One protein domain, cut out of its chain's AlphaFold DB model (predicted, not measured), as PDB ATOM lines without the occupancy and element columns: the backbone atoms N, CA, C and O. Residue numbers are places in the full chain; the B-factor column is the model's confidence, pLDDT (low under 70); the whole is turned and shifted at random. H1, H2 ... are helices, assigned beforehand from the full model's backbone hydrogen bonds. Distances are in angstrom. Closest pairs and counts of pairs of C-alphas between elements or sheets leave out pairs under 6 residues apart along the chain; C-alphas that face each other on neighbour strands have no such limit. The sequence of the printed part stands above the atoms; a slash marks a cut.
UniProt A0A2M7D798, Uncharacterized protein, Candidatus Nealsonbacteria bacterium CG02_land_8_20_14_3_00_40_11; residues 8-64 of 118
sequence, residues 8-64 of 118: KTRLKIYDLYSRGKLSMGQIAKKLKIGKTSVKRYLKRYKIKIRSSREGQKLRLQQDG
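This is residues 8 to 64 of the 118 residues of an uncharacterized protein of Candidatus Nealsonbacteria bacterium CG02_land_8_20_14_3_00_40_11 (UniProt A0A2M7D798). Three short helices pack into a small body, H1 and H2 folding back on each other as a helical hairpin and H3 set crosswise to both. The longest helix, H4, is set off at one end of the longest axis, reached by residues 45 to 51, and touches no other helix. The printed part has 57 residues with four named helices, H1, H2, H3 and H4 along the chain, and no named strand: the class is all helix. It is compact, with a radius of gyration of the C-alphas of 10.8 A and spans of 31 by 21 by 19 A.

H4, residues 52 to 63, is apart from H3, residues 35 to 44, from H2, residues 24 to 31, and from H1, residues 8 to 18. H2 and H3 touch, about perpendicular at 76 degrees; their closest C-alphas, those of Ala 28 and Lys 35, are 5.3 A apart. H1 and H2 touch as a helical hairpin, closest at the C-alphas of Leu 16 and Ile 27, 6.9 A apart. They run opposite ways at a tilt of 37 degrees, only just steep. H1 and H3 only just touch, with 3 pairs of C-alphas within 8 A, the closest those of Ile 13 and Val 38 at 7.2 A; they stand about perpendicular at 88 degrees. In H1, H2, H3 and H4 every O i to N i+4 pair is within hydrogen-bond range.

H4 measures 16.6 A from C-alpha 52 at (-33.318, 22.398, -1.566) to C-alpha 63 at (-27.066, 8.370, -7.831). H1 measures 15.6 A and begins with C-alpha 8 at (-9.233, 18.540, 11.634). H3 measures 14.3 A and H2 10.4 A.

The two C-alphas farthest apart are those of Arg 44 and Gly 64, at 32.3 A. The printed part has no cut. The links H1 to H2 and H2 to H3 are tight, and H3 to H4 is short. The mean pLDDT of the printed part is 88.9, and residues 63 to 64 are under 70.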
ATOM      1  N   LYS A   8      -9.356  19.519  12.729       88.31
ATOM      2  CA  LYS A   8      -9.233  18.540  11.634       88.31
ATOM      3  C   LYS A   8     -10.596  18.111  11.080       88.31
ATOM      4  O   LYS A   8     -10.781  18.043   9.868       88.31
ATOM      5  N   THR A   9     -11.579  17.887  11.952       87.88
ATOM      6  CA  THR A   9     -12.944  17.511  11.549       87.88
ATOM      7  C   THR A   9     -13.627  18.630  10.765       87.88
ATOM      8  O   THR A   9     -14.370  18.362   9.826       87.88
ATOM      9  N   ARG A  10     -13.347  19.894  11.099       86.06
ATOM     10  CA  ARG A  10     -13.948  21.055  10.425       86.06
ATOM     11  C   ARG A  10     -13.430  21.218   8.999       86.06
ATOM     12  O   ARG A  10     -14.235  21.402   8.092       86.06
ATOM     13  N   LEU A  11     -12.118  21.072   8.798       89.94
ATOM     14  CA  LEU A  11     -11.512  21.077   7.461       89.94
ATOM     15  C   LEU A  11     -12.079  19.952   6.591       89.94
ATOM     16  O   LEU A  11     -12.428  20.185   5.439       89.94
ATOM     17  N   LYS A  12     -12.291  18.762   7.172       93.44
ATOM     18  CA  LYS A  12     -12.957  17.655   6.472       93.44
ATOM     19  C   LYS A  12     -14.398  17.982   6.073       93.44
ATOM     20  O   LYS A  12     -14.800  17.621   4.975       93.44
ATOM     21  N   ILE A  13     -15.182  18.658   6.923       93.38
ATOM     22  CA  ILE A  13     -16.550  19.079   6.557       93.38
ATOM     23  C   ILE A  13     -16.513  20.014   5.345       93.38
ATOM     24  O   ILE A  13     -17.307  19.826   4.426       93.38
ATOM     25  N   TYR A  14     -15.599  20.988   5.333       91.38
ATOM     26  CA  TYR A  14     -15.439  21.907   4.206       91.38
ATOM     27  C   TYR A  14     -15.070  21.163   2.922       91.38
ATOM     28  O   TYR A  14     -15.732  21.338   1.905       91.38
ATOM     29  N   ASP A  15     -14.067  20.292   2.983       93.56
ATOM     30  CA  ASP A  15     -13.567  19.566   1.818       93.56
ATOM     31  C   ASP A  15     -14.635  18.628   1.226       93.56
ATOM     32  O   ASP A  15     -14.939  18.668   0.032       93.56
ATOM     33  N   LEU A  16     -15.321  17.866   2.085       93.44
ATOM     34  CA  LEU A  16     -16.409  16.971   1.678       93.44
ATOM     35  C   LEU A  16     -17.626  17.726   1.130       93.44
ATOM     36  O   LEU A  16     -18.309  17.219   0.236       93.44
ATOM     37  N   TYR A  17     -17.920  18.915   1.666       93.50
ATOM     38  CA  TYR A  17     -19.031  19.731   1.191       93.50
ATOM     39  C   TYR A  17     -18.671  20.415  -0.123       93.50
ATOM     40  O   TYR A  17     -19.341  20.170  -1.121       93.50
ATOM     41  N   SER A  18     -17.618  21.230  -0.151       87.50
ATOM     42  CA  SER A  18     -17.249  22.055  -1.303       87.50
ATOM     43  C   SER A  18     -16.709  21.232  -2.470       87.50
ATOM     44  O   SER A  18     -17.175  21.420  -3.590       87.50
ATOM     45  N   ARG A  19     -15.782  20.292  -2.224       85.19
ATOM     46  CA  ARG A  19     -15.149  19.490  -3.288       85.19
ATOM     47  C   ARG A  19     -15.904  18.199  -3.566       85.19
ATOM     48  O   ARG A  19     -16.232  17.906  -4.708       85.19
ATOM     49  N   GLY A  20     -16.252  17.458  -2.514       75.62
ATOM     50  CA  GLY A  20     -16.907  16.150  -2.641       75.62
ATOM     51  C   GLY A  20     -18.380  16.197  -3.065       75.62
ATOM     52  O   GLY A  20     -18.979  15.147  -3.274       75.62
ATOM     53  N   LYS A  21     -18.991  17.394  -3.144       83.75
ATOM     54  CA  LYS A  21     -20.425  17.611  -3.435       83.75
ATOM     55  C   LYS A  21     -21.375  16.786  -2.552       83.75
ATOM     56  O   LYS A  21     -22.556  16.650  -2.870       83.75
ATOM     57  N   LEU A  22     -20.913  16.272  -1.411       91.19
ATOM     58  CA  LEU A  22     -21.732  15.438  -0.540       91.19
ATOM     59  C   LEU A  22     -22.819  16.272   0.143       91.19
ATOM     60  O   LEU A  22     -22.644  17.452   0.476       91.19
ATOM     61  N   SER A  23     -23.962  15.639   0.375       92.31
ATOM     62  CA  SER A  23     -25.035  16.200   1.187       92.31
ATOM     63  C   SER A  23     -24.639  16.235   2.666       92.31
ATOM     64  O   SER A  23     -23.872  15.404   3.155       92.31
ATOM     65  N   MET A  24     -25.236  17.154   3.432       94.50
ATOM     66  CA  MET A  24     -25.007  17.234   4.883       94.50
ATOM     67  C   MET A  24     -25.312  15.911   5.604       94.50
ATOM     68  O   MET A  24     -24.665  15.603   6.599       94.50
ATOM     69  N   GLY A  25     -26.279  15.129   5.108       92.81
ATOM     70  CA  GLY A  25     -26.623  13.818   5.663       92.81
ATOM     71  C   GLY A  25     -25.540  12.764   5.419       92.81
ATOM     72  O   GLY A  25     -25.192  12.025   6.334       92.81
ATOM     73  N   GLN A  26     -24.958  12.726   4.217       92.38
ATOM     74  CA  GLN A  26     -23.827  11.839   3.915       92.38
ATOM     75  C   GLN A  26     -22.587  12.224   4.732       92.38
ATOM     76  O   GLN A  26     -21.933  11.352   5.296       92.38
ATOM     77  N   ILE A  27     -22.298  13.524   4.864       94.75
ATOM     78  CA  ILE A  27     -21.181  14.020   5.687       94.75
ATOM     79  C   ILE A  27     -21.384  13.642   7.158       94.75
ATOM     80  O   ILE A  27     -20.458  13.147   7.796       94.75
ATOM     81  N   ALA A  28     -22.600  13.831   7.679       95.25
ATOM     82  CA  ALA A  28     -22.981  13.444   9.034       95.25
ATOM     83  C   ALA A  28     -22.730  11.951   9.296       95.25
ATOM     84  O   ALA A  28     -22.068  11.610  10.274       95.25
ATOM     85  N   LYS A  29     -23.168  11.073   8.381       95.12
ATOM     86  CA  LYS A  29     -22.913   9.625   8.458       95.12
ATOM     87  C   LYS A  29     -21.416   9.305   8.406       95.12
ATOM     88  O   LYS A  29     -20.917   8.585   9.265       95.12
ATOM     89  N   LYS A  30     -20.684   9.889   7.449       94.44
ATOM     90  CA  LYS A  30     -19.249   9.630   7.235       94.44
ATOM     91  C   LYS A  30     -18.383  10.060   8.422       94.44
ATOM     92  O   LYS A  30     -17.391   9.408   8.723       94.44
ATOM     93  N   LEU A  31     -18.751  11.152   9.088       93.12
ATOM     94  CA  LEU A  31     -18.024  11.687  10.241       93.12
ATOM     95  C   LEU A  31     -18.638  11.279  11.591       93.12
ATOM     96  O   LEU A  31     -18.130  11.718  12.618       93.12
ATOM     97  N   LYS A  32     -19.712  10.472  11.598       94.38
ATOM     98  CA  LYS A  32     -20.484  10.085  12.794       94.38
ATOM     99  C   LYS A  32     -20.885  11.287  13.670       94.38
ATOM    100  O   LYS A  32     -20.799  11.244  14.893       94.38
ATOM    101  N   ILE A  33     -21.321  12.382  13.043       93.56
ATOM    102  CA  ILE A  33     -21.787  13.605  13.723       93.56
ATOM    103  C   ILE A  33     -23.225  13.938  13.335       93.56
ATOM    104  O   ILE A  33     -23.680  13.605  12.246       93.56
ATOM    105  N   GLY A  34     -23.935  14.667  14.195       94.50
ATOM    106  CA  GLY A  34     -25.293  15.127  13.898       94.50
ATOM    107  C   GLY A  34     -25.362  16.063  12.683       94.50
ATOM    108  O   GLY A  34     -24.521  16.948  12.497       94.50
ATOM    109  N   LYS A  35     -26.423  15.930  11.874       95.44
ATOM    110  CA  LYS A  35     -26.702  16.810  10.720       95.44
ATOM    111  C   LYS A  35     -26.822  18.285  11.130       95.44
ATOM    112  O   LYS A  35     -26.369  19.173  10.408       95.44
ATOM    113  N   THR A  36     -27.399  18.545  12.302       95.00
ATOM    114  CA  THR A  36     -27.494  19.884  12.906       95.00
ATOM    115  C   THR A  36     -26.113  20.477  13.175       95.00
ATOM    116  O   THR A  36     -25.889  21.649  12.874       95.00
ATOM    117  N   SER A  37     -25.160  19.669  13.646       93.38
ATOM    118  CA  SER A  37     -23.770  20.084  13.847       93.38
ATOM    119  C   SER A  37     -23.119  20.492  12.529       93.38
ATOM    120  O   SER A  37     -22.577  21.591  12.445       93.38
ATOM    121  N   VAL A  38     -23.246  19.679  11.474       95.19
ATOM    122  CA  VAL A  38     -22.743  20.022  10.128       95.19
ATOM    123  C   VAL A  38     -23.306  21.369   9.661       95.19
ATOM    124  O   VAL A  38     -22.542  22.250   9.268       95.19
ATOM    125  N   LYS A  39     -24.625  21.578   9.784       95.19
ATOM    126  CA  LYS A  39     -25.287  22.846   9.423       95.19
ATOM    127  C   LYS A  39     -24.739  24.033  10.223       95.19
ATOM    128  O   LYS A  39     -24.467  25.081   9.640       95.19
ATOM    129  N   ARG A  40     -24.563  23.884  11.544       93.62
ATOM    130  CA  ARG A  40     -23.981  24.930  12.407       93.62
ATOM    131  C   ARG A  40     -22.561  25.284  11.973       93.62
ATOM    132  O   ARG A  40     -22.235  26.467  11.944       93.62
ATOM    133  N   TYR A  41     -21.744  24.302  11.590       92.19
ATOM    134  CA  TYR A  41     -20.394  24.564  11.086       92.19
ATOM    135  C   TYR A  41     -20.405  25.327   9.769       92.19
ATOM    136  O   TYR A  41     -19.727  26.344   9.674       92.19
ATOM    137  N   LEU A  42     -21.212  24.902   8.794       93.25
ATOM    138  CA  LEU A  42     -21.317  25.613   7.518       93.25
ATOM    139  C   LEU A  42     -21.714  27.083   7.729       93.25
ATOM    140  O   LEU A  42     -21.063  27.969   7.181       93.25
ATOM    141  N   LYS A  43     -22.690  27.351   8.611       94.12
ATOM    142  CA  LYS A  43     -23.074  28.723   8.987       94.12
ATOM    143  C   LYS A  43     -21.937  29.498   9.652       94.12
ATOM    144  O   LYS A  43     -21.671  30.630   9.265       94.12
ATOM    145  N   ARG A  44     -21.261  28.900  10.639       91.56
ATOM    146  CA  ARG A  44     -20.173  29.550  11.390       91.56
ATOM    147  C   ARG A  44     -19.025  29.996  10.483       91.56
ATOM    148  O   ARG A  44     -18.414  31.022  10.750       91.56
ATOM    149  N   TYR A  45     -18.756  29.238   9.426       88.44
ATOM    150  CA  TYR A  45     -17.715  29.538   8.443       88.44
ATOM    151  C   TYR A  45     -18.231  30.296   7.214       88.44
ATOM    152  O   TYR A  45     -17.512  30.396   6.226       88.44
ATOM    153  N   LYS A  46     -19.463  30.826   7.259       94.00
ATOM    154  CA  LYS A  46     -20.088  31.588   6.164       94.00
ATOM    155  C   LYS A  46     -20.099  30.837   4.821       94.00
ATOM    156  O   LYS A  46     -20.102  31.446   3.758       94.00
ATOM    157  N   ILE A  47     -20.142  29.505   4.859       91.25
ATOM    158  CA  ILE A  47     -20.255  28.682   3.654       91.25
ATOM    159  C   ILE A  47     -21.719  28.700   3.221       91.25
ATOM    160  O   ILE A  47     -22.605  28.342   4.006       91.25
ATOM    161  N   LYS A  48     -21.974  29.094   1.969       93.50
ATOM    162  CA  LYS A  48     -23.326  29.120   1.401       93.50
ATOM    163  C   LYS A  48     -23.941  27.722   1.482       93.50
ATOM    164  O   LYS A  48     -23.448  26.767   0.881       93.50
ATOM    165  N   ILE A  49     -25.023  27.603   2.246       93.94
ATOM    166  CA  ILE A  49     -25.787  26.362   2.330       93.94
ATOM    167  C   ILE A  49     -26.599  26.245   1.048       93.94
ATOM    168  O   ILE A  49     -27.351  27.153   0.700       93.94
ATOM    169  N   ARG A  50     -26.458  25.105   0.374       93.12
ATOM    170  CA  ARG A  50     -27.236  24.781  -0.819       93.12
ATOM    171  C   ARG A  50     -28.730  24.872  -0.549       93.12
ATOM    172  O   ARG A  50     -29.213  24.385   0.480       93.12
ATOM    173  N   SER A  51     -29.452  25.427  -1.509       92.94
ATOM    174  CA  SER A  51     -30.909  25.376  -1.519       92.94
ATOM    175  C   SER A  51     -31.406  23.932  -1.666       92.94
ATOM    176  O   SER A  51     -30.664  23.030  -2.069       92.94
ATOM    177  N   SER A  52     -32.687  23.709  -1.363       86.88
ATOM    178  CA  SER A  52     -33.318  22.398  -1.566       86.88
ATOM    179  C   SER A  52     -33.175  21.925  -3.022       86.88
ATOM    180  O   SER A  52     -32.762  20.792  -3.266       86.88
ATOM    181  N   ARG A  53     -33.388  22.834  -3.988       86.19
ATOM    182  CA  ARG A  53     -33.246  22.563  -5.429       86.19
ATOM    183  C   ARG A  53     -31.816  22.178  -5.820       86.19
ATOM    184  O   ARG A  53     -31.615  21.185  -6.515       86.19
ATOM    185  N   GLU A  54     -30.810  22.912  -5.342       86.94
ATOM    186  CA  GLU A  54     -29.396  22.588  -5.601       86.94
ATOM    187  C   GLU A  54     -29.004  21.234  -4.993       86.94
ATOM    188  O   GLU A  54     -28.300  20.440  -5.619       86.94
ATOM    189  N   GLY A  55     -29.484  20.945  -3.779       86.38
ATOM    190  CA  GLY A  55     -29.276  19.654  -3.128       86.38
ATOM    191  C   GLY A  55     -29.914  18.495  -3.896       86.38
ATOM    192  O   GLY A  55     -29.301  17.436  -4.021       86.38
ATOM    193  N   GLN A  56     -31.113  18.706  -4.443       83.69
ATOM    194  CA  GLN A  56     -31.811  17.725  -5.273       83.69
ATOM    195  C   GLN A  56     -31.061  17.471  -6.583       83.69
ATOM    196  O   GLN A  56     -30.806  16.318  -6.916       83.69
ATOM    197  N   LYS A  57     -30.604  18.528  -7.269       83.88
ATOM    198  CA  LYS A  57     -29.814  18.409  -8.505       83.88
ATOM    199  C   LYS A  57     -28.523  17.610  -8.302       83.88
ATOM    200  O   LYS A  57     -28.171  16.793  -9.146       83.88
ATOM    201  N   LEU A  58     -27.839  17.793  -7.173       81.38
ATOM    202  CA  LEU A  58     -26.631  17.024  -6.854       81.38
ATOM    203  C   LEU A  58     -26.913  15.553  -6.550       81.38
ATOM    204  O   LEU A  58     -26.129  14.699  -6.953       81.38
ATOM    205  N   ARG A  59     -28.027  15.246  -5.877       78.75
ATOM    206  CA  ARG A  59     -28.470  13.854  -5.699       78.75
ATOM    207  C   ARG A  59     -28.738  13.181  -7.041       78.75
ATOM    208  O   ARG A  59     -28.262  12.074  -7.254       78.75
ATOM    209  N   LEU A  60     -29.406  13.886  -7.957       74.38
ATOM    210  CA  LEU A  60     -29.656  13.394  -9.316       74.38
ATOM    211  C   LEU A  60     -28.350  13.074 -10.065       74.38
ATOM    212  O   LEU A  60     -28.298  12.097 -10.803       74.38
ATOM    213  N   GLN A  61     -27.291  13.862  -9.849       75.69
ATOM    214  CA  GLN A  61     -25.976  13.625 -10.458       75.69
ATOM    215  C   GLN A  61     -25.195  12.471  -9.812       75.69
ATOM    216  O   GLN A  61     -24.438  11.806 -10.508       75.69
ATOM    217  N   GLN A  62     -25.336  12.249  -8.500       73.12
ATOM    218  CA  GLN A  62     -24.565  11.228  -7.774       73.12
ATOM    219  C   GLN A  62     -25.130   9.824  -7.939       73.12
ATOM    220  O   GLN A  62     -24.368   8.877  -8.092       73.12
ATOM    221  N   ASP A  63     -26.453   9.691  -7.890       65.19
ATOM    222  CA  ASP A  63     -27.066   8.370  -7.831       65.19
ATOM    223  C   ASP A  63     -27.344   7.803  -9.232       65.19
ATOM    224  O   ASP A  63     -27.709   6.635  -9.340       65.19
ATOM    225  N   GLY A  64     -27.254   8.613 -10.304       56.97
ATOM    226  CA  GLY A  64     -27.689   8.248 -11.669       56.97
ATOM    227  C   GLY A  64     -29.177   7.866 -11.767       56.97
ATOM    228  O   GLY A  64     -29.709   7.605 -12.843       56.97
TER     229      GLY A  64